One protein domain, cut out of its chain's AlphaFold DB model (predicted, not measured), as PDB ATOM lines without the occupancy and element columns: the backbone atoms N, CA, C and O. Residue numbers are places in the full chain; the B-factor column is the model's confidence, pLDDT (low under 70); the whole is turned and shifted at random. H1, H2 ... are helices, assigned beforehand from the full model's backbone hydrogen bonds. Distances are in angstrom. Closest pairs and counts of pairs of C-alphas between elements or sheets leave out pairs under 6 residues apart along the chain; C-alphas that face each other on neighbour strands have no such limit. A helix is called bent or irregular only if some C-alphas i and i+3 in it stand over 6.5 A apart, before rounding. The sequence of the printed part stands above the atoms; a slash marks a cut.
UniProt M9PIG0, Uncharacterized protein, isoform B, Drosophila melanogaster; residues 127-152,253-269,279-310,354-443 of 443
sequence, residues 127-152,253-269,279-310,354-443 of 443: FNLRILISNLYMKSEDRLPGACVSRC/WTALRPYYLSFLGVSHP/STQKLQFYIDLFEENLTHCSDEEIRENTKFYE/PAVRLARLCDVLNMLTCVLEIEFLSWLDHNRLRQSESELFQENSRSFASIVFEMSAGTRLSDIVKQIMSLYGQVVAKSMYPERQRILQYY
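Overview. This is residues 127 to 152, 253 to 269, 279 to 310 and 354 to 443 of the 443 residues of the protein "Uncharacterized protein, isoform B" of Drosophila melanogaster (UniProt M9PIG0). One long helix, H5, runs through most of the length of the domain, with shorter helices gathered along it. H3 and H9 pack on H5, and H8 lies across from H5 beside H9, so that these four form a group with the short H4 at one end; H7 packs on H5 further along, and H1, H2 and H6 lie more loosely round that other part. The printed part has 165 residues with nine named helices, H1 to H9 in order along the chain, and no named strand: its class is all helix. The whole is compact, with a radius of gyration of the C-alphas of 16.8 A, and spans 48 by 34 by 31 A.

Arrangement. H1, residues 127 to 137, is close to but not clearly touching H5, residues 354 to 382; their closest C-alphas, of Ser 134 and Leu 380, are 7.2 A apart. H2, residues 254 to 263, is irregular, with C-alphas 255 and 258 7.3 A apart, and is near H5. H3, residues 282 to 296, touches the hub H5, closest at the C-alphas of His 296 and Pro 354, 6.1 A, at a shallow tilt of 32 degrees, only just short of steep, opposite ways. H4, residues 299 to 303, is near H9, residues 434 to 442. H6, residues 389 to 392, touches no helix. H7, residues 400 to 404, touches H5 at residues 372 to 376 alone, closest at the C-alphas of Leu 372 and Ala 401, 5.6 A. H8, residues 415 to 429, and H3 only just touch, with 3 pairs of C-alphas within 8 A; the closest, of Gln 284 and Ile 416, are 6.7 A apart. H8 and H9 form a helical hairpin at a shallow tilt of 25 degrees, with the C-alphas of Tyr 424 and Leu 440 closest at 5.9 A. H9 touches H5 at residues 359 to 369 alone, closest at the C-alphas of Asn 366 and Ile 439, 5.9 A, at a steep tilt of 41 degrees, the same way. H5 and H8 are apart. Every O i to N i+4 pair is within hydrogen-bond range in H1, H4, H5, H7 and H8, against 4 of 6 in H2, 10 of 11 in H3 and 3 of 5 in H9; H6 is too short for such a pair.

Along the chain. H1 begins at C-alpha 127 (50.956, -0.064, 81.075). H3 is 21.9 A long, H5 41.6 A and H8 20.9 A. H9 ends at C-alpha 442 (54.452, 16.330, 99.412).

Size, cuts and confidence. The farthest C-alphas, of Phe 127 and Glu 310, are 52.1 A apart. Residues 153 to 252, 270 to 278 and 311 to 353 are not printed; the C-alpha gaps are 9.7, 12.9 and 11.0 A. Of the links printed whole, none is long. Residues 127 to 151, 267 to 269, 279 to 280 and 385 to 396 have pLDDT under 70.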
ATOM      1  N   PHE A 127      49.585   0.289  80.698       66.25
ATOM      2  CA  PHE A 127      50.956  -0.064  81.075       66.25
ATOM      3  C   PHE A 127      51.939   1.075  80.778       66.25
ATOM      4  O   PHE A 127      52.716   1.452  81.649       66.25
ATOM      5  N   ASN A 128      51.852   1.681  79.593       69.56
ATOM      6  CA  ASN A 128      52.725   2.788  79.198       69.56
ATOM      7  C   ASN A 128      52.503   4.035  80.061       69.56
ATOM      8  O   ASN A 128      53.466   4.675  80.462       69.56
ATOM      9  N   LEU A 129      51.251   4.348  80.392       68.06
ATOM     10  CA  LEU A 129      50.889   5.466  81.258       68.06
ATOM     11  C   LEU A 129      51.325   5.206  82.704       68.06
ATOM     12  O   LEU A 129      51.823   6.117  83.350       68.06
ATOM     13  N   ARG A 130      51.247   3.958  83.191       66.00
ATOM     14  CA  ARG A 130      51.819   3.579  84.493       66.00
ATOM     15  C   ARG A 130      53.336   3.764  84.522       66.00
ATOM     16  O   ARG A 130      53.843   4.355  85.466       66.00
ATOM     17  N   ILE A 131      54.045   3.312  83.486       65.38
ATOM     18  CA  ILE A 131      55.495   3.519  83.366       65.38
ATOM     19  C   ILE A 131      55.823   5.010  83.284       65.38
ATOM     20  O   ILE A 131      56.763   5.454  83.931       65.38
ATOM     21  N   LEU A 132      55.053   5.786  82.520       65.88
ATOM     22  CA  LEU A 132      55.253   7.225  82.385       65.88
ATOM     23  C   LEU A 132      55.045   7.941  83.724       65.88
ATOM     24  O   LEU A 132      55.920   8.692  84.135       65.88
ATOM     25  N   ILE A 133      53.951   7.656  84.435       66.19
ATOM     26  CA  ILE A 133      53.682   8.204  85.772       66.19
ATOM     27  C   ILE A 133      54.775   7.780  86.750       66.19
ATOM     28  O   ILE A 133      55.299   8.630  87.456       66.19
ATOM     29  N   SER A 134      55.177   6.506  86.762       62.38
ATOM     30  CA  SER A 134      56.267   6.035  87.619       62.38
ATOM     31  C   SER A 134      57.579   6.749  87.293       62.38
ATOM     32  O   SER A 134      58.266   7.176  88.208       62.38
ATOM     33  N   ASN A 135      57.924   6.932  86.016       64.75
ATOM     34  CA  ASN A 135      59.138   7.645  85.610       64.75
ATOM     35  C   ASN A 135      59.068   9.144  85.953       64.75
ATOM     36  O   ASN A 135      60.093   9.728  86.287       64.75
ATOM     37  N   LEU A 136      57.885   9.765  85.881       64.06
ATOM     38  CA  LEU A 136      57.665  11.136  86.350       64.06
ATOM     39  C   LEU A 136      57.832  11.226  87.869       64.06
ATOM     40  O   LEU A 136      58.468  12.153  88.352       64.06
ATOM     41  N   TYR A 137      57.322  10.241  88.610       65.62
ATOM     42  CA  TYR A 137      57.446  10.172  90.065       65.62
ATOM     43  C   TYR A 137      58.898   9.949  90.518       65.62
ATOM     44  O   TYR A 137      59.301  10.458  91.556       65.62
ATOM     45  N   MET A 138      59.697   9.236  89.717       62.25
ATOM     46  CA  MET A 138      61.117   8.970  89.981       62.25
ATOM     47  C   MET A 138      62.027  10.192  89.765       62.25
ATOM     48  O   MET A 138      63.177  10.165  90.204       62.25
ATOM     49  N   LYS A 139      61.536  11.281  89.147       64.81
ATOM     50  CA  LYS A 139      62.219  12.590  89.127       64.81
ATOM     51  C   LYS A 139      62.065  13.269  90.495       64.81
ATOM     52  O   LYS A 139      61.268  14.185  90.669       64.81
ATOM     53  N   SER A 140      62.782  12.736  91.478       58.78
ATOM     54  CA  SER A 140      62.650  13.066  92.904       58.78
ATOM     55  C   SER A 140      63.505  14.251  93.367       58.78
ATOM     56  O   SER A 140      63.318  14.713  94.489       58.78
ATOM     57  N   GLU A 141      64.395  14.763  92.510       55.12
ATOM     58  CA  GLU A 141      65.350  15.840  92.825       55.12
ATOM     59  C   GLU A 141      64.669  17.110  93.371       55.12
ATOM     60  O   GLU A 141      65.200  17.735  94.283       55.12
ATOM     61  N   ASP A 142      63.455  17.426  92.903       55.03
ATOM     62  CA  ASP A 142      62.685  18.606  93.337       55.03
ATOM     63  C   ASP A 142      61.680  18.317  94.476       55.03
ATOM     64  O   ASP A 142      60.995  19.218  94.971       55.03
ATOM     65  N   ARG A 143      61.529  17.045  94.871       59.31
ATOM     66  CA  ARG A 143      60.447  16.581  95.759       59.31
ATOM     67  C   ARG A 143      60.870  16.315  97.194       59.31
ATOM     68  O   ARG A 143      60.024  16.320  98.077       59.31
ATOM     69  N   LEU A 144      62.150  16.065  97.423       55.69
ATOM     70  CA  LEU A 144      62.698  15.815  98.748       55.69
ATOM     71  C   LEU A 144      63.301  17.123  99.294       55.69
ATOM     72  O   LEU A 144      64.424  17.473  98.930       55.69
ATOM     73  N   PRO A 145      62.595  17.890 100.147       47.91
ATOM     74  CA  PRO A 145      63.156  19.098 100.741       47.91
ATOM     75  C   PRO A 145      64.295  18.705 101.694       47.91
ATOM     76  O   PRO A 145      64.091  17.981 102.663       47.91
ATOM     77  N   GLY A 146      65.519  19.152 101.406       49.84
ATOM     78  CA  GLY A 146      66.685  18.935 102.276       49.84
ATOM     79  C   GLY A 146      67.230  17.500 102.332       49.84
ATOM     80  O   GLY A 146      68.301  17.289 102.899       49.84
ATOM     81  N   ALA A 147      66.561  16.527 101.713       44.38
ATOM     82  CA  ALA A 147      67.080  15.182 101.524       44.38
ATOM     83  C   ALA A 147      67.693  15.090 100.125       44.38
ATOM     84  O   ALA A 147      66.995  15.038  99.114       44.38
ATOM     85  N   CYS A 148      69.026  15.068 100.068       50.94
ATOM     86  CA  CYS A 148      69.745  14.564  98.905       50.94
ATOM     87  C   CYS A 148      69.051  13.283  98.423       50.94
ATOM     88  O   CYS A 148      68.737  12.425  99.252       50.94
ATOM     89  N   VAL A 149      68.809  13.154  97.111       56.78
ATOM     90  CA  VAL A 149      68.309  11.911  96.497       56.78
ATOM     91  C   VAL A 149      69.005  10.732  97.174       56.78
ATOM     92  O   VAL A 149      70.234  10.720  97.278       56.78
ATOM     93  N   SER A 150      68.229   9.797  97.728       63.53
ATOM     94  CA  SER A 150      68.813   8.770  98.590       63.53
ATOM     95  C   SER A 150      69.911   8.021  97.830       63.53
ATOM     96  O   SER A 150      69.775   7.726  96.637       63.53
ATOM     97  N   ARG A 151      71.018   7.681  98.507       68.88
ATOM     98  CA  ARG A 151      72.145   6.942  97.891       68.88
ATOM     99  C   ARG A 151      71.687   5.675  97.162       68.88
ATOM    100  O   ARG A 151      72.306   5.243  96.192       68.88
ATOM    101  N   CYS A 152      70.579   5.108  97.629       73.94
ATOM    102  CA  CYS A 152      69.934   3.933  97.067       73.94
ATOM    103  C   CYS A 152      69.397   4.150  95.648       73.94
ATOM    104  O   CYS A 152      69.494   3.239  94.830       73.94
ATOM    105  N   TRP A 253      65.951  -0.914 103.373       91.50
ATOM    106  CA  TRP A 253      66.636  -2.049 103.978       91.50
ATOM    107  C   TRP A 253      65.616  -3.017 104.554       91.50
ATOM    108  O   TRP A 253      64.982  -2.779 105.578       91.50
ATOM    109  N   THR A 254      65.452  -4.153 103.878       87.88
ATOM    110  CA  THR A 254      64.328  -5.062 104.131       87.88
ATOM    111  C   THR A 254      64.368  -5.658 105.543       87.88
ATOM    112  O   THR A 254      63.319  -5.819 106.160       87.88
ATOM    113  N   ALA A 255      65.561  -5.896 106.098       88.88
ATOM    114  CA  ALA A 255      65.737  -6.333 107.485       88.88
ATOM    115  C   ALA A 255      65.297  -5.283 108.530       88.88
ATOM    116  O   ALA A 255      64.884  -5.657 109.624       88.88
ATOM    117  N   LEU A 256      65.332  -3.986 108.193       91.81
ATOM    118  CA  LEU A 256      64.871  -2.897 109.065       91.81
ATOM    119  C   LEU A 256      63.368  -2.612 108.940       91.81
ATOM    120  O   LEU A 256      62.815  -1.852 109.734       91.81
ATOM    121  N   ARG A 257      62.685  -3.239 107.976       90.81
ATOM    122  CA  ARG A 257      61.258  -3.023 107.713       90.81
ATOM    123  C   ARG A 257      60.375  -3.126 108.969       90.81
ATOM    124  O   ARG A 257      59.540  -2.239 109.139       90.81
ATOM    125  N   PRO A 258      60.526  -4.132 109.858       89.25
ATOM    126  CA  PRO A 258      59.710  -4.215 111.072       89.25
ATOM    127  C   PRO A 258      59.907  -3.017 112.007       89.25
ATOM    128  O   PRO A 258      58.935  -2.503 112.548       89.25
ATOM    129  N   TYR A 259      61.138  -2.516 112.136       91.38
ATOM    130  CA  TYR A 259      61.463  -1.373 112.993       91.38
ATOM    131  C   TYR A 259      60.827  -0.080 112.476       91.38
ATOM    132  O   TYR A 259      60.253   0.675 113.255       91.38
ATOM    133  N   TYR A 260      60.862   0.149 111.161       93.00
ATOM    134  CA  TYR A 260      60.197   1.304 110.553       93.00
ATOM    135  C   TYR A 260      58.667   1.213 110.616       93.00
ATOM    136  O   TYR A 260      58.009   2.223 110.842       93.00
ATOM    137  N   LEU A 261      58.083   0.022 110.453       90.56
ATOM    138  CA  LEU A 261      56.635  -0.166 110.599       90.56
ATOM    139  C   LEU A 261      56.174   0.022 112.052       90.56
ATOM    140  O   LEU A 261      55.172   0.702 112.274       90.56
ATOM    141  N   SER A 262      56.933  -0.511 113.018       89.56
ATOM    142  CA  SER A 262      56.751  -0.264 114.456       89.56
ATOM    143  C   SER A 262      56.793   1.240 114.742       89.56
ATOM    144  O   SER A 262      55.838   1.801 115.281       89.56
ATOM    145  N   PHE A 263      57.822   1.927 114.235       91.06
ATOM    146  CA  PHE A 263      57.945   3.379 114.314       91.06
ATOM    147  C   PHE A 263      56.751   4.117 113.685       91.06
ATOM    148  O   PHE A 263      56.289   5.098 114.249       91.06
ATOM    149  N   LEU A 264      56.196   3.680 112.556       91.44
ATOM    150  CA  LEU A 264      55.023   4.326 111.943       91.44
ATOM    151  C   LEU A 264      53.701   4.033 112.688       91.44
ATOM    152  O   LEU A 264      52.647   4.547 112.306       91.44
ATOM    153  N   GLY A 265      53.732   3.234 113.760       86.50
ATOM    154  CA  GLY A 265      52.545   2.824 114.510       86.50
ATOM    155  C   GLY A 265      51.680   1.815 113.750       86.50
ATOM    156  O   GLY A 265      50.482   1.706 114.004       86.50
ATOM    157  N   VAL A 266      52.264   1.092 112.789       82.69
ATOM    158  CA  VAL A 266      51.578   0.031 112.051       82.69
ATOM    159  C   VAL A 266      51.647  -1.245 112.880       82.69
ATOM    160  O   VAL A 266      52.696  -1.877 112.990       82.69
ATOM    161  N   SER A 267      50.509  -1.655 113.441       64.56
ATOM    162  CA  SER A 267      50.405  -2.945 114.125       64.56
ATOM    163  C   SER A 267      50.677  -4.084 113.140       64.56
ATOM    164  O   SER A 267      49.981  -4.228 112.133       64.56
ATOM    165  N   HIS A 268      51.669  -4.926 113.432       54.72
ATOM    166  CA  HIS A 268      51.791  -6.211 112.752       54.72
ATOM    167  C   HIS A 268      50.546  -7.056 113.063       54.72
ATOM    168  O   HIS A 268      50.117  -7.062 114.221       54.72
ATOM    169  N   PRO A 269      49.964  -7.789 112.093       42.28
ATOM    170  CA  PRO A 269      48.967  -8.792 112.434       42.28
ATOM    171  C   PRO A 269      49.628  -9.753 113.431       42.28
ATOM    172  O   PRO A 269      50.682 -10.324 113.126       42.28
ATOM    173  N   SER A 279      46.072   1.340 118.568       50.28
ATOM    174  CA  SER A 279      47.057   2.410 118.529       50.28
ATOM    175  C   SER A 279      46.720   3.259 117.315       50.28
ATOM    176  O   SER A 279      46.790   2.766 116.186       50.28
ATOM    177  N   THR A 280      46.322   4.510 117.538       60.81
ATOM    178  CA  THR A 280      46.209   5.492 116.463       60.81
ATOM    179  C   THR A 280      47.528   5.504 115.700       60.81
ATOM    180  O   THR A 280      48.598   5.607 116.302       60.81
ATOM    181  N   GLN A 281      47.450   5.333 114.385       82.12
ATOM    182  CA  GLN A 281      48.615   5.373 113.516       82.12
ATOM    183  C   GLN A 281      49.380   6.685 113.732       82.12
ATOM    184  O   GLN A 281      48.771   7.741 113.916       82.12
ATOM    185  N   LYS A 282      50.717   6.635 113.705       89.06
ATOM    186  CA  LYS A 282      51.547   7.784 114.084       89.06
ATOM    187  C   LYS A 282      51.262   9.027 113.237       89.06
ATOM    188  O   LYS A 282      51.169  10.119 113.787       89.06
ATOM    189  N   LEU A 283      51.094   8.860 111.923       90.75
ATOM    190  CA  LEU A 283      50.762   9.975 111.033       90.75
ATOM    191  C   LEU A 283      49.423  10.616 111.415       90.75
ATOM    192  O   LEU A 283      49.369  11.829 111.568       90.75
ATOM    193  N   GLN A 284      48.383   9.807 111.639       91.94
ATOM    194  CA  GLN A 284      47.064  10.295 112.051       91.94
ATOM    195  C   GLN A 284      47.150  11.145 113.325       91.94
ATOM    196  O   GLN A 284      46.637  12.257 113.351       91.94
ATOM    197  N   PHE A 285      47.884  10.678 114.342       91.88
ATOM    198  CA  PHE A 285      48.089  11.435 115.581       91.88
ATOM    199  C   PHE A 285      48.687  12.832 115.336       91.88
ATOM    200  O   PHE A 285      48.206  13.815 115.899       91.88
ATOM    201  N   TYR A 286      49.721  12.939 114.496       93.88
ATOM    202  CA  TYR A 286      50.359  14.229 114.216       93.88
ATOM    203  C   TYR A 286      49.533  15.123 113.292       93.88
ATOM    204  O   TYR A 286      49.586  16.340 113.443       93.88
ATOM    205  N   ILE A 287      48.760  14.547 112.371       94.31
ATOM    206  CA  ILE A 287      47.826  15.292 111.523       94.31
ATOM    207  C   ILE A 287      46.688  15.884 112.365       94.31
ATOM    208  O   ILE A 287      46.400  17.071 112.228       94.31
ATOM    209  N   ASP A 288      46.114  15.114 113.291       93.81
ATOM    210  CA  ASP A 288      45.077  15.602 114.209       93.81
ATOM    211  C   ASP A 288      45.614  16.733 115.098       93.81
ATOM    212  O   ASP A 288      44.977  17.775 115.259       93.81
ATOM    213  N   LEU A 289      46.831  16.564 115.627       93.69
ATOM    214  CA  LEU A 289      47.486  17.585 116.444       93.69
ATOM    215  C   LEU A 289      47.840  18.839 115.622       93.69
ATOM    216  O   LEU A 289      47.775  19.955 116.140       93.69
ATOM    217  N   PHE A 290      48.194  18.681 114.345       94.81
ATOM    218  CA  PHE A 290      48.412  19.794 113.419       94.81
ATOM    219  C   PHE A 290      47.128  20.573 113.156       94.81
ATOM    220  O   PHE A 290      47.135  21.799 113.267       94.81
ATOM    221  N   GLU A 291      46.029  19.879 112.866       94.62
ATOM    222  CA  GLU A 291      44.719  20.496 112.667       94.62
ATOM    223  C   GLU A 291      44.278  21.281 113.908       94.62
ATOM    224  O   GLU A 291      43.918  22.452 113.790       94.62
ATOM    225  N   GLU A 292      44.407  20.695 115.105       93.62
ATOM    226  CA  GLU A 292      44.112  21.365 116.377       93.62
ATOM    227  C   GLU A 292      44.914  22.671 116.519       93.62
ATOM    228  O   GLU A 292      44.342  23.744 116.730       93.62
ATOM    229  N   ASN A 293      46.239  22.624 116.345       92.88
ATOM    230  CA  ASN A 293      47.095  23.799 116.542       92.88
ATOM    231  C   ASN A 293      46.922  24.865 115.451       92.88
ATOM    232  O   ASN A 293      47.064  26.055 115.743       92.88
ATOM    233  N   LEU A 294      46.546  24.480 114.228       92.94
ATOM    234  CA  LEU A 294      46.250  25.422 113.147       92.94
ATOM    235  C   LEU A 294      45.041  26.319 113.471       92.94
ATOM    236  O   LEU A 294      44.979  27.455 112.998       92.94
ATOM    237  N   THR A 295      44.094  25.841 114.286       92.69
ATOM    238  CA  THR A 295      42.949  26.652 114.744       92.69
ATOM    239  C   THR A 295      43.321  27.678 115.815       92.69
ATOM    240  O   THR A 295      42.623  28.678 115.972       92.69
ATOM    241  N   HIS A 296      44.428  27.454 116.527       92.25
ATOM    242  CA  HIS A 296      44.916  28.331 117.590       92.25
ATOM    243  C   HIS A 296      45.902  29.399 117.108       92.25
ATOM    244  O   HIS A 296      46.202  30.316 117.869       92.25
ATOM    245  N   CYS A 297      46.404  29.288 115.877       91.94
ATOM    246  CA  CYS A 297      47.297  30.277 115.280       91.94
ATOM    247  C   CYS A 297      46.503  31.367 114.548       91.94
ATOM    248  O   CYS A 297      45.537  31.079 113.833       91.94
ATOM    249  N   SER A 298      46.953  32.611 114.683       92.69
ATOM    250  CA  SER A 298      46.524  33.730 113.837       92.69
ATOM    251  C   SER A 298      47.028  33.579 112.395       92.69
ATOM    252  O   SER A 298      47.985  32.849 112.122       92.69
ATOM    253  N   ASP A 299      46.389  34.274 111.452       91.50
ATOM    254  CA  ASP A 299      46.802  34.248 110.044       91.50
ATOM    255  C   ASP A 299      48.203  34.857 109.856       91.50
ATOM    256  O   ASP A 299      48.964  34.401 109.001       91.50
ATOM    257  N   GLU A 300      48.569  35.853 110.666       91.25
ATOM    258  CA  GLU A 300      49.909  36.439 110.701       91.25
ATOM    259  C   GLU A 300      50.962  35.404 111.127       91.25
ATOM    260  O   GLU A 300      51.933  35.187 110.402       91.25
ATOM    261  N   GLU A 301      50.735  34.688 112.233       91.38
ATOM    262  CA  GLU A 301      51.646  33.640 112.722       91.38
ATOM    263  C   GLU A 301      51.841  32.501 111.710       91.38
ATOM    264  O   GLU A 301      52.919  31.910 111.631       91.38
ATOM    265  N   ILE A 302      50.813  32.187 110.915       91.62
ATOM    266  CA  ILE A 302      50.860  31.136 109.888       91.62
ATOM    267  C   ILE A 302      51.716  31.557 108.682       91.62
ATOM    268  O   ILE A 302      52.395  30.718 108.077       91.62
ATOM    269  N   ARG A 303      51.694  32.845 108.326       92.50
ATOM    270  CA  ARG A 303      52.464  33.417 107.205       92.50
ATOM    271  C   ARG A 303      53.945  33.581 107.533       92.50
ATOM    272  O   ARG A 303      54.777  33.587 106.625       92.50
ATOM    273  N   GLU A 304      54.279  33.721 108.810       90.06
ATOM    274  CA  GLU A 304      55.644  33.940 109.274       90.06
ATOM    275  C   GLU A 304      56.456  32.644 109.416       90.06
ATOM    276  O   GLU A 304      55.955  31.576 109.778       90.06
ATOM    277  N   ASN A 305      57.769  32.748 109.192       88.06
ATOM    278  CA  ASN A 305      58.703  31.664 109.487       88.06
ATOM    279  C   ASN A 305      59.109  31.681 110.969       88.06
ATOM    280  O   ASN A 305      60.227  32.060 111.330       88.06
ATOM    281  N   THR A 306      58.173  31.318 111.845       87.50
ATOM    282  CA  THR A 306      58.413  31.238 113.295       87.50
ATOM    283  C   THR A 306      59.563  30.281 113.612       87.50
ATOM    284  O   THR A 306      59.702  29.228 113.002       87.50
ATOM    285  N   LYS A 307      60.381  30.581 114.613       86.69
ATOM    286  CA  LYS A 307      61.411  29.632 115.049       86.69
ATOM    287  C   LYS A 307      60.786  28.452 115.804       86.69
ATOM    288  O   LYS A 307      59.746  28.592 116.433       86.69
ATOM    289  N   PHE A 308      61.458  27.304 115.789       82.75
ATOM    290  CA  PHE A 308      61.056  26.078 116.503       82.75
ATOM    291  C   PHE A 308      61.408  26.091 118.007       82.75
ATOM    292  O   PHE A 308      61.185  25.110 118.722       82.75
ATOM    293  N   TYR A 309      61.964  27.194 118.516       79.38
ATOM    294  CA  TYR A 309      62.313  27.374 119.924       79.38
ATOM    295  C   TYR A 309      61.775  28.686 120.484       79.38
ATOM    296  O   TYR A 309      61.689  29.698 119.790       79.38
ATOM    297  N   GLU A 310      61.495  28.665 121.783       78.88
ATOM    298  CA  GLU A 310      61.025  29.805 122.559       78.88
ATOM    299  C   GLU A 310      61.776  29.863 123.894       78.88
ATOM    300  O   GLU A 310      62.199  28.833 124.432       78.88
ATOM    301  N   PRO A 354      51.397  28.813 120.123       92.25
ATOM    302  CA  PRO A 354      50.807  28.077 118.998       92.25
ATOM    303  C   PRO A 354      51.696  28.056 117.748       92.25
ATOM    304  O   PRO A 354      51.869  27.008 117.127       92.25
ATOM    305  N   ALA A 355      52.344  29.179 117.432       91.56
ATOM    306  CA  ALA A 355      53.238  29.294 116.285       91.56
ATOM    307  C   ALA A 355      54.481  28.381 116.394       91.56
ATOM    308  O   ALA A 355      54.890  27.756 115.412       91.56
ATOM    309  N   VAL A 356      55.060  28.241 117.594       91.31
ATOM    310  CA  VAL A 356      56.199  27.337 117.855       91.31
ATOM    311  C   VAL A 356      55.762  25.875 117.807       91.31
ATOM    312  O   VAL A 356      56.466  25.038 117.238       91.31
ATOM    313  N   ARG A 357      54.580  25.558 118.350       93.50
ATOM    314  CA  ARG A 357      53.977  24.220 118.246       93.50
ATOM    315  C   ARG A 357      53.788  23.812 116.788       93.50
ATOM    316  O   ARG A 357      54.171  22.709 116.410       93.50
ATOM    317  N   LEU A 358      53.252  24.719 115.970       93.88
ATOM    318  CA  LEU A 358      53.051  24.507 114.540       93.88
ATOM    319  C   LEU A 358      54.382  24.284 113.807       93.88
ATOM    320  O   LEU A 358      54.479  23.364 113.001       93.88
ATOM    321  N   ALA A 359      55.419  25.066 114.131       92.81
ATOM    322  CA  ALA A 359      56.759  24.887 113.572       92.81
ATOM    323  C   ALA A 359      57.313  23.474 113.838       92.81
ATOM    324  O   ALA A 359      57.734  22.792 112.908       92.81
ATOM    325  N   ARG A 360      57.232  23.000 115.088       93.38
ATOM    326  CA  ARG A 360      57.696  21.656 115.476       93.38
ATOM    327  C   ARG A 360      56.890  20.540 114.828       93.38
ATOM    328  O   ARG A 360      57.452  19.525 114.432       93.38
ATOM    329  N   LEU A 361      55.578  20.727 114.704       95.06
ATOM    330  CA  LEU A 361      54.713  19.779 114.007       95.06
ATOM    331  C   LEU A 361      55.072  19.680 112.525       95.06
ATOM    332  O   LEU A 361      55.116  18.572 112.001       95.06
ATOM    333  N   CYS A 362      55.382  20.797 111.860       93.81
ATOM    334  CA  CYS A 362      55.917  20.768 110.500       93.81
ATOM    335  C   CYS A 362      57.210  19.942 110.431       93.81
ATOM    336  O   CYS A 362      57.311  19.070 109.572       93.81
ATOM    337  N   ASP A 363      58.159  20.146 111.346       93.31
ATOM    338  CA  ASP A 363      59.412  19.381 111.366       93.31
ATOM    339  C   ASP A 363      59.170  17.874 111.561       93.31
ATOM    340  O   ASP A 363      59.730  17.057 110.829       93.31
ATOM    341  N   VAL A 364      58.278  17.487 112.479       94.75
ATOM    342  CA  VAL A 364      57.897  16.079 112.692       94.75
ATOM    343  C   VAL A 364      57.185  15.492 111.472       94.75
ATOM    344  O   VAL A 364      57.488  14.372 111.059       94.75
ATOM    345  N   LEU A 365      56.269  16.239 110.852       94.38
ATOM    346  CA  LEU A 365      55.618  15.810 109.617       94.38
ATOM    347  C   LEU A 365      56.645  15.622 108.500       94.38
ATOM    348  O   LEU A 365      56.575  14.612 107.811       94.38
ATOM    349  N   ASN A 366      57.632  16.509 108.373       91.81
ATOM    350  CA  ASN A 366      58.715  16.385 107.397       91.81
ATOM    351  C   ASN A 366      59.583  15.137 107.643       91.81
ATOM    352  O   ASN A 366      59.913  14.408 106.706       91.81
ATOM    353  N   MET A 367      59.910  14.839 108.906       93.12
ATOM    354  CA  MET A 367      60.609  13.604 109.285       93.12
ATOM    355  C   MET A 367      59.845  12.352 108.832       93.12
ATOM    356  O   MET A 367      60.435  11.436 108.254       93.12
ATOM    357  N   LEU A 368      58.528  12.319 109.060       93.69
ATOM    358  CA  LEU A 368      57.665  11.217 108.632       93.69
ATOM    359  C   LEU A 368      57.570  11.129 107.100       93.69
ATOM    360  O   LEU A 368      57.710  10.030 106.555       93.69
ATOM    361  N   THR A 369      57.415  12.259 106.400       90.00
ATOM    362  CA  THR A 369      57.383  12.310 104.928       90.00
ATOM    363  C   THR A 369      58.658  11.728 104.347       90.00
ATOM    364  O   THR A 369      58.596  10.924 103.425       90.00
ATOM    365  N   CYS A 370      59.817  12.079 104.906       88.69
ATOM    366  CA  CYS A 370      61.110  11.605 104.426       88.69
ATOM    367  C   CYS A 370      61.220  10.072 104.460       88.69
ATOM    368  O   CYS A 370      61.628   9.457 103.473       88.69
ATOM    369  N   VAL A 371      60.781   9.437 105.552       92.06
ATOM    370  CA  VAL A 371      60.751   7.968 105.661       92.06
ATOM    371  C   VAL A 371      59.819   7.354 104.612       92.06
ATOM    372  O   VAL A 371      60.200   6.391 103.940       92.06
ATOM    373  N   LEU A 372      58.611   7.903 104.456       90.94
ATOM    374  CA  LEU A 372      57.619   7.402 103.500       90.94
ATOM    375  C   LEU A 372      58.089   7.559 102.051       90.94
ATOM    376  O   LEU A 372      57.983   6.614 101.272       90.94
ATOM    377  N   GLU A 373      58.641   8.718 101.702       85.69
ATOM    378  CA  GLU A 373      59.070   9.054 100.345       85.69
ATOM    379  C   GLU A 373      60.301   8.232  99.939       85.69
ATOM    380  O   GLU A 373      60.312   7.623  98.867       85.69
ATOM    381  N   ILE A 374      61.320   8.119 100.807       86.06
ATOM    382  CA  ILE A 374      62.513   7.304 100.521       86.06
ATOM    383  C   ILE A 374      62.136   5.833 100.337       86.06
ATOM    384  O   ILE A 374      62.645   5.182  99.415       86.06
ATOM    385  N   GLU A 375      61.253   5.293 101.184       89.19
ATOM    386  CA  GLU A 375      60.777   3.918 101.024       89.19
ATOM    387  C   GLU A 375      60.000   3.755  99.727       89.19
ATOM    388  O   GLU A 375      60.297   2.838  98.962       89.19
ATOM    389  N   PHE A 376      59.064   4.660  99.445       85.88
ATOM    390  CA  PHE A 376      58.189   4.549  98.290       85.88
ATOM    391  C   PHE A 376      58.954   4.656  96.970       85.88
ATOM    392  O   PHE A 376      58.735   3.847  96.067       85.88
ATOM    393  N   LEU A 377      59.901   5.590  96.858       82.19
ATOM    394  CA  LEU A 377      60.756   5.722  95.677       82.19
ATOM    395  C   LEU A 377      61.632   4.482  95.479       82.19
ATOM    396  O   LEU A 377      61.702   3.934  94.378       82.19
ATOM    397  N   SER A 378      62.249   3.987  96.554       82.31
ATOM    398  CA  SER A 378      63.049   2.758  96.493       82.31
ATOM    399  C   SER A 378      62.181   1.556  96.118       82.31
ATOM    400  O   SER A 378      62.591   0.698  95.340       82.31
ATOM    401  N   TRP A 379      60.956   1.493  96.638       84.12
ATOM    402  CA  TRP A 379      59.978   0.468  96.305       84.12
ATOM    403  C   TRP A 379      59.573   0.526  94.828       84.12
ATOM    404  O   TRP A 379      59.531  -0.518  94.172       84.12
ATOM    405  N   LEU A 380      59.314   1.721  94.284       80.00
ATOM    406  CA  LEU A 380      58.978   1.924  92.873       80.00
ATOM    407  C   LEU A 380      60.104   1.449  91.954       80.00
ATOM    408  O   LEU A 380      59.821   0.761  90.971       80.00
ATOM    409  N   ASP A 381      61.355   1.768  92.290       78.06
ATOM    410  CA  ASP A 381      62.533   1.333  91.537       78.06
ATOM    411  C   ASP A 381      62.681  -0.193  91.558       78.06
ATOM    412  O   ASP A 381      62.706  -0.868  90.524       78.06
ATOM    413  N   HIS A 382      62.651  -0.763  92.763       77.31
ATOM    414  CA  HIS A 382      62.762  -2.196  93.011       77.31
ATOM    415  C   HIS A 382      61.660  -3.034  92.359       77.31
ATOM    416  O   HIS A 382      61.860  -4.238  92.148       77.31
ATOM    417  N   ASN A 383      60.510  -2.422  92.070       75.38
ATOM    418  CA  ASN A 383      59.341  -3.065  91.484       75.38
ATOM    419  C   ASN A 383      58.952  -2.457  90.131       75.38
ATOM    420  O   ASN A 383      57.833  -2.673  89.681       75.38
ATOM    421  N   ARG A 384      59.858  -1.760  89.428       71.81
ATOM    422  CA  ARG A 384      59.579  -1.050  88.160       71.81
ATOM    423  C   ARG A 384      58.856  -1.891  87.100       71.81
ATOM    424  O   ARG A 384      58.054  -1.373  86.330       71.81
ATOM    425  N   LEU A 385      59.128  -3.196  87.067       67.06
ATOM    426  CA  LEU A 385      58.527  -4.155  86.129       67.06
ATOM    427  C   LEU A 385      57.328  -4.931  86.712       67.06
ATOM    428  O   LEU A 385      56.689  -5.693  85.989       67.06
ATOM    429  N   ARG A 386      57.027  -4.752  88.004       62.62
ATOM    430  CA  ARG A 386      56.033  -5.485  88.809       62.62
ATOM    431  C   ARG A 386      55.181  -4.528  89.651       62.62
ATOM    432  O   ARG A 386      55.150  -4.584  90.875       62.62
ATOM    433  N   GLN A 387      54.524  -3.595  88.964       65.88
ATOM    434  CA  GLN A 387      53.636  -2.592  89.566       65.88
ATOM    435  C   GLN A 387      52.154  -2.924  89.331       65.88
ATOM    436  O   GLN A 387      51.325  -2.021  89.182       65.88
ATOM    437  N   SER A 388      51.791  -4.200  89.160       64.88
ATOM    438  CA  SER A 388      50.378  -4.560  89.023       64.88
ATOM    439  C   SER A 388      49.608  -4.228  90.302       64.88
ATOM    440  O   SER A 388      50.160  -4.174  91.395       64.88
ATOM    441  N   GLU A 389      48.309  -3.974  90.158       59.31
ATOM    442  CA  GLU A 389      47.454  -3.593  91.287       59.31
ATOM    443  C   GLU A 389      47.455  -4.677  92.372       59.31
ATOM    444  O   GLU A 389      47.525  -4.366  93.551       59.31
ATOM    445  N   SER A 390      47.496  -5.947  91.966       62.12
ATOM    446  CA  SER A 390      47.639  -7.101  92.851       62.12
ATOM    447  C   SER A 390      48.999  -7.201  93.545       62.12
ATOM    448  O   SER A 390      49.061  -7.784  94.617       62.12
ATOM    449  N   GLU A 391      50.079  -6.675  92.961       62.50
ATOM    450  CA  GLU A 391      51.432  -6.707  93.548       62.50
ATOM    451  C   GLU A 391      51.643  -5.571  94.558       62.50
ATOM    452  O   GLU A 391      52.329  -5.755  95.559       62.50
ATOM    453  N   LEU A 392      50.996  -4.420  94.337       61.78
ATOM    454  CA  LEU A 392      51.090  -3.251  95.216       61.78
ATOM    455  C   LEU A 392      50.485  -3.515  96.604       61.78
ATOM    456  O   LEU A 392      50.964  -2.964  97.589       61.78
ATOM    457  N   PHE A 393      49.479  -4.395  96.691       62.44
ATOM    458  CA  PHE A 393      48.802  -4.765  97.944       62.44
ATOM    459  C   PHE A 393      49.226  -6.125  98.515       62.44
ATOM    460  O   PHE A 393      48.578  -6.610  99.440       62.44
ATOM    461  N   GLN A 394      50.297  -6.752  98.012       68.88
ATOM    462  CA  GLN A 394      50.846  -7.953  98.655       68.88
ATOM    463  C   GLN A 394      51.417  -7.586 100.030       68.88
ATOM    464  O   GLN A 394      52.328  -6.772 100.117       68.88
ATOM    465  N   GLU A 395      50.904  -8.195 101.104       59.78
ATOM    466  CA  GLU A 395      51.193  -7.809 102.499       59.78
ATOM    467  C   GLU A 395      52.693  -7.684 102.812       59.78
ATOM    468  O   GLU A 395      53.130  -6.708 103.425       59.78
ATOM    469  N   ASN A 396      53.502  -8.622 102.314       65.31
ATOM    470  CA  ASN A 396      54.939  -8.676 102.597       65.31
ATOM    471  C   ASN A 396      55.776  -7.684 101.778       65.31
ATOM    472  O   ASN A 396      56.923  -7.418 102.130       65.31
ATOM    473  N   SER A 397      55.225  -7.134 100.696       71.44
ATOM    474  CA  SER A 397      55.922  -6.206  99.802       71.44
ATOM    475  C   SER A 397      55.189  -4.885  99.623       71.44
ATOM    476  O   SER A 397      55.559  -4.124  98.742       71.44
ATOM    477  N   ARG A 398      54.144  -4.603 100.402       81.69
ATOM    478  CA  ARG A 398      53.362  -3.367 100.298       81.69
ATOM    479  C   ARG A 398      54.220  -2.164 100.696       81.69
ATOM    480  O   ARG A 398      54.936  -2.237 101.693       81.69
ATOM    481  N   SER A 399      54.148  -1.063  99.953       86.44
ATOM    482  CA  SER A 399      54.868   0.156 100.339       86.44
ATOM    483  C   SER A 399      54.349   0.714 101.667       86.44
ATOM    484  O   SER A 399      53.173   0.539 102.008       86.44
ATOM    485  N   PHE A 400      55.206   1.407 102.412       90.06
ATOM    486  CA  PHE A 400      54.831   2.071 103.661       90.06
ATOM    487  C   PHE A 400      53.738   3.097 103.428       90.06
ATOM    488  O   PHE A 400      52.746   3.073 104.145       90.06
ATOM    489  N   ALA A 401      53.853   3.906 102.372       87.00
ATOM    490  CA  ALA A 401      52.813   4.854 101.983       87.00
ATOM    491  C   ALA A 401      51.451   4.162 101.799       87.00
ATOM    492  O   ALA A 401      50.450   4.598 102.357       87.00
ATOM    493  N   SER A 402      51.398   3.025 101.096       86.31
ATOM    494  CA  SER A 402      50.132   2.311 100.902       86.31
ATOM    495  C   SER A 402      49.532   1.800 102.214       86.31
ATOM    496  O   SER A 402      48.306   1.753 102.325       86.31
ATOM    497  N   ILE A 403      50.363   1.385 103.174       88.75
ATOM    498  CA  ILE A 403      49.922   0.942 104.503       88.75
ATOM    499  C   ILE A 403      49.437   2.139 105.320       88.75
ATOM    500  O   ILE A 403      48.331   2.092 105.853       88.75
ATOM    501  N   VAL A 404      50.250   3.194 105.391       89.19
ATOM    502  CA  VAL A 404      50.000   4.366 106.228       89.19
ATOM    503  C   VAL A 404      48.752   5.109 105.757       89.19
ATOM    504  O   VAL A 404      47.842   5.349 106.536       89.19
ATOM    505  N   PHE A 405      48.610   5.339 104.457       88.06
ATOM    506  CA  PHE A 405      47.407   5.957 103.901       88.06
ATOM    507  C   PHE A 405      46.215   4.999 103.774       88.06
ATOM    508  O   PHE A 405      45.245   5.334 103.100       88.06
ATOM    509  N   GLU A 406      46.278   3.793 104.343       86.38
ATOM    510  CA  GLU A 406      45.186   2.807 104.327       86.38
ATOM    511  C   GLU A 406      44.648   2.491 102.916       86.38
ATOM    512  O   GLU A 406      43.488   2.125 102.714       86.38
ATOM    513  N   MET A 407      45.505   2.610 101.900       83.69
ATOM    514  CA  MET A 407      45.098   2.441 100.510       83.69
ATOM    515  C   MET A 407      44.883   0.965 100.196       83.69
ATOM    516  O   MET A 407      45.808   0.164 100.297       83.69
ATOM    517  N   SER A 408      43.698   0.607  99.720       79.94
ATOM    518  CA  SER A 408      43.365  -0.744  99.259       79.94
ATOM    519  C   SER A 408      42.924  -0.713  97.800       79.94
ATOM    520  O   SER A 408      42.678   0.359  97.247       79.94
ATOM    521  N   ALA A 409      42.788  -1.877  97.154       75.25
ATOM    522  CA  ALA A 409      42.281  -1.963  95.781       75.25
ATOM    523  C   ALA A 409      40.935  -1.230  95.584       75.25
ATOM    524  O   ALA A 409      40.734  -0.606  94.545       75.25
ATOM    525  N   GLY A 410      40.056  -1.254  96.595       77.06
ATOM    526  CA  GLY A 410      38.765  -0.554  96.583       77.06
ATOM    527  C   GLY A 410      38.791   0.863  97.166       77.06
ATOM    528  O   GLY A 410      37.921   1.665  96.838       77.06
ATOM    529  N   THR A 411      39.791   1.198  97.983       79.81
ATOM    530  CA  THR A 411      39.869   2.476  98.707       79.81
ATOM    531  C   THR A 411      41.145   3.212  98.322       79.81
ATOM    532  O   THR A 411      42.220   2.944  98.849       79.81
ATOM    533  N   ARG A 412      41.031   4.139  97.367       73.88
ATOM    534  CA  ARG A 412      42.151   4.991  96.921       73.88
ATOM    535  C   ARG A 412      42.254   6.300  97.697       73.88
ATOM    536  O   ARG A 412      43.349   6.820  97.838       73.88
ATOM    537  N   LEU A 413      41.119   6.804  98.177       83.69
ATOM    538  CA  LEU A 413      40.997   8.055  98.916       83.69
ATOM    539  C   LEU A 413      40.474   7.736 100.323       83.69
ATOM    540  O   LEU A 413      39.263   7.733 100.556       83.69
ATOM    541  N   SER A 414      41.388   7.373 101.219       88.56
ATOM    542  CA  SER A 414      41.099   7.127 102.636       88.56
ATOM    543  C   SER A 414      40.815   8.435 103.377       88.56
ATOM    544  O   SER A 414      40.993   9.526 102.832       88.56
ATOM    545  N   ASP A 415      40.350   8.334 104.618       89.19
ATOM    546  CA  ASP A 415      39.991   9.514 105.405       89.19
ATOM    547  C   ASP A 415      41.219  10.355 105.774       89.19
ATOM    548  O   ASP A 415      41.161  11.576 105.642       89.19
ATOM    549  N   ILE A 416      42.360   9.719 106.061       89.75
ATOM    550  CA  ILE A 416      43.637  10.416 106.282       89.75
ATOM    551  C   ILE A 416      44.075  11.226 105.053       89.75
ATOM    552  O   ILE A 416      44.482  12.378 105.177       89.75
ATOM    553  N   VAL A 417      43.909  10.682 103.838       89.38
ATOM    554  CA  VAL A 417      44.230  11.412 102.598       89.38
ATOM    555  C   VAL A 417      43.285  12.600 102.409       89.38
ATOM    556  O   VAL A 417      43.729  13.694 102.070       89.38
ATOM    557  N   LYS A 418      41.981  12.429 102.667       91.38
ATOM    558  CA  LYS A 418      41.016  13.542 102.595       91.38
ATOM    559  C   LYS A 418      41.344  14.640 103.605       91.38
ATOM    560  O   LYS A 418      41.223  15.815 103.264       91.38
ATOM    561  N   GLN A 419      41.753  14.271 104.818       93.19
ATOM    562  CA  GLN A 419      42.131  15.216 105.866       93.19
ATOM    563  C   GLN A 419      43.377  16.007 105.465       93.19
ATOM    564  O   GLN A 419      43.347  17.232 105.516       93.19
ATOM    565  N   ILE A 420      44.420  15.342 104.959       92.12
ATOM    566  CA  ILE A 420      45.620  16.008 104.430       92.12
ATOM    567  C   ILE A 420      45.256  16.973 103.297       92.12
ATOM    568  O   ILE A 420      45.675  18.127 103.322       92.12
ATOM    569  N   MET A 421      44.424  16.552 102.336       92.25
ATOM    570  CA  MET A 421      43.979  17.427 101.241       92.25
ATOM    571  C   MET A 421      43.184  18.641 101.748       92.25
ATOM    572  O   MET A 421      43.360  19.751 101.242       92.25
ATOM    573  N   SER A 422      42.318  18.444 102.746       94.06
ATOM    574  CA  SER A 422      41.571  19.523 103.403       94.06
ATOM    575  C   SER A 422      42.515  20.503 104.099       94.06
ATOM    576  O   SER A 422      42.439  21.708 103.857       94.06
ATOM    577  N   LEU A 423      43.453  19.993 104.901       94.12
ATOM    578  CA  LEU A 423      44.463  20.786 105.598       94.12
ATOM    579  C   LEU A 423      45.345  21.558 104.625       94.12
ATOM    580  O   LEU A 423      45.563  22.748 104.833       94.12
ATOM    581  N   TYR A 424      45.781  20.927 103.534       93.50
ATOM    582  CA  TYR A 424      46.516  21.598 102.467       93.50
ATOM    583  C   TYR A 424      45.721  22.790 101.914       93.50
ATOM    584  O   TYR A 424      46.240  23.903 101.829       93.50
ATOM    585  N   GLY A 425      44.433  22.599 101.616       92.44
ATOM    586  CA  GLY A 425      43.547  23.686 101.191       92.44
ATOM    587  C   GLY A 425      43.455  24.825 102.212       92.44
ATOM    588  O   GLY A 425      43.509  25.996 101.832       92.44
ATOM    589  N   GLN A 426      43.375  24.501 103.506       93.12
ATOM    590  CA  GLN A 426      43.322  25.492 104.586       93.12
ATOM    591  C   GLN A 426      44.628  26.285 104.714       93.12
ATOM    592  O   GLN A 426      44.589  27.515 104.782       93.12
ATOM    593  N   VAL A 427      45.788  25.618 104.715       93.06
ATOM    594  CA  VAL A 427      47.083  26.306 104.846       93.06
ATOM    595  C   VAL A 427      47.392  27.174 103.626       93.06
ATOM    596  O   VAL A 427      47.936  28.265 103.781       93.06
ATOM    597  N   VAL A 428      46.978  26.748 102.426       92.62
ATOM    598  CA  VAL A 428      47.073  27.552 101.198       92.62
ATOM    599  C   VAL A 428      46.191  28.791 101.306       92.62
ATOM    600  O   VAL A 428      46.654  29.896 101.033       92.62
ATOM    601  N   ALA A 429      44.940  28.636 101.747       92.38
ATOM    602  CA  ALA A 429      44.014  29.756 101.909       92.38
ATOM    603  C   ALA A 429      44.542  30.803 102.903       92.38
ATOM    604  O   ALA A 429      44.398  32.004 102.676       92.38
ATOM    605  N   LYS A 430      45.213  30.355 103.969       92.56
ATOM    606  CA  LYS A 430      45.846  31.230 104.966       92.56
ATOM    607  C   LYS A 430      47.218  31.774 104.543       92.56
ATOM    608  O   LYS A 430      47.765  32.633 105.233       92.56
ATOM    609  N   SER A 431      47.737  31.352 103.386       91.94
ATOM    610  CA  SER A 431      49.066  31.713 102.867       91.94
ATOM    611  C   SER A 431      50.206  31.301 103.802       91.94
ATOM    612  O   SER A 431      51.090  32.101 104.102       91.94
ATOM    613  N   MET A 432      50.178  30.056 104.283       93.06
ATOM    614  CA  MET A 432      51.241  29.506 105.126       93.06
ATOM    615  C   MET A 432      52.625  29.706 104.506       93.06
ATOM    616  O   MET A 432      52.795  29.603 103.290       93.06
ATOM    617  N   TYR A 433      53.623  29.956 105.357       91.94
ATOM    618  CA  TYR A 433      55.007  30.113 104.924       91.94
ATOM    619  C   TYR A 433      55.436  28.980 103.954       91.94
ATOM    620  O   TYR A 433      55.249  27.800 104.284       91.94
ATOM    621  N   PRO A 434      56.025  29.291 102.776       89.12
ATOM    622  CA  PRO A 434      56.160  28.331 101.677       89.12
ATOM    623  C   PRO A 434      56.869  27.019 102.023       89.12
ATOM    624  O   PRO A 434      56.462  25.963 101.548       89.12
ATOM    625  N   GLU A 435      57.916  27.052 102.850       85.69
ATOM    626  CA  GLU A 435      58.658  25.836 103.224       85.69
ATOM    627  C   GLU A 435      57.804  24.873 104.056       85.69
ATOM    628  O   GLU A 435      57.876  23.663 103.861       85.69
ATOM    629  N   ARG A 436      56.933  25.402 104.925       88.69
ATOM    630  CA  ARG A 436      55.998  24.600 105.727       88.69
ATOM    631  C   ARG A 436      54.854  24.063 104.886       88.69
ATOM    632  O   ARG A 436      54.498  22.894 105.002       88.69
ATOM    633  N   GLN A 437      54.320  24.902 104.000       88.44
ATOM    634  CA  GLN A 437      53.268  24.506 103.069       88.44
ATOM    635  C   GLN A 437      53.723  23.343 102.173       88.44
ATOM    636  O   GLN A 437      52.946  22.420 101.929       88.44
ATOM    637  N   ARG A 438      54.983  23.360 101.710       84.88
ATOM    638  CA  ARG A 438      55.549  22.290 100.874       84.88
ATOM    639  C   ARG A 438      55.480  20.918 101.542       84.88
ATOM    640  O   ARG A 438      55.209  19.950 100.848       84.88
ATOM    641  N   ILE A 439      55.647  20.824 102.862       85.69
ATOM    642  CA  ILE A 439      55.581  19.542 103.587       85.69
ATOM    643  C   ILE A 439      54.227  18.863 103.354       85.69
ATOM    644  O   ILE A 439      54.184  17.695 102.985       85.69
ATOM    645  N   LEU A 440      53.127  19.613 103.490       85.31
ATOM    646  CA  LEU A 440      51.778  19.106 103.219       85.31
ATOM    647  C   LEU A 440      51.505  18.883 101.729       85.31
ATOM    648  O   LEU A 440      50.680  18.047 101.396       85.31
ATOM    649  N   GLN A 441      52.181  19.612 100.840       84.38
ATOM    650  CA  GLN A 441      52.099  19.384  99.396       84.38
ATOM    651  C   GLN A 441      52.741  18.050  98.972       84.38
ATOM    652  O   GLN A 441      52.366  17.497  97.939       84.38
ATOM    653  N   TYR A 442      53.746  17.576  99.716       78.12
ATOM    654  CA  TYR A 442      54.452  16.330  99.412       78.12
ATOM    655  C   TYR A 442      53.695  15.073  99.857       78.12
ATOM    656  O   TYR A 442      53.873  14.030  99.228       78.12
ATOM    657  N   TYR A 443      52.883  15.173 100.914       77.75
ATOM    658  CA  TYR A 443      51.926  14.131 101.305       77.75
ATOM    659  C   TYR A 443      50.819  13.975 100.258       77.75
ATOM    660  O   TYR A 443      50.451  12.809  99.977       77.75
TER     661      TYR A 443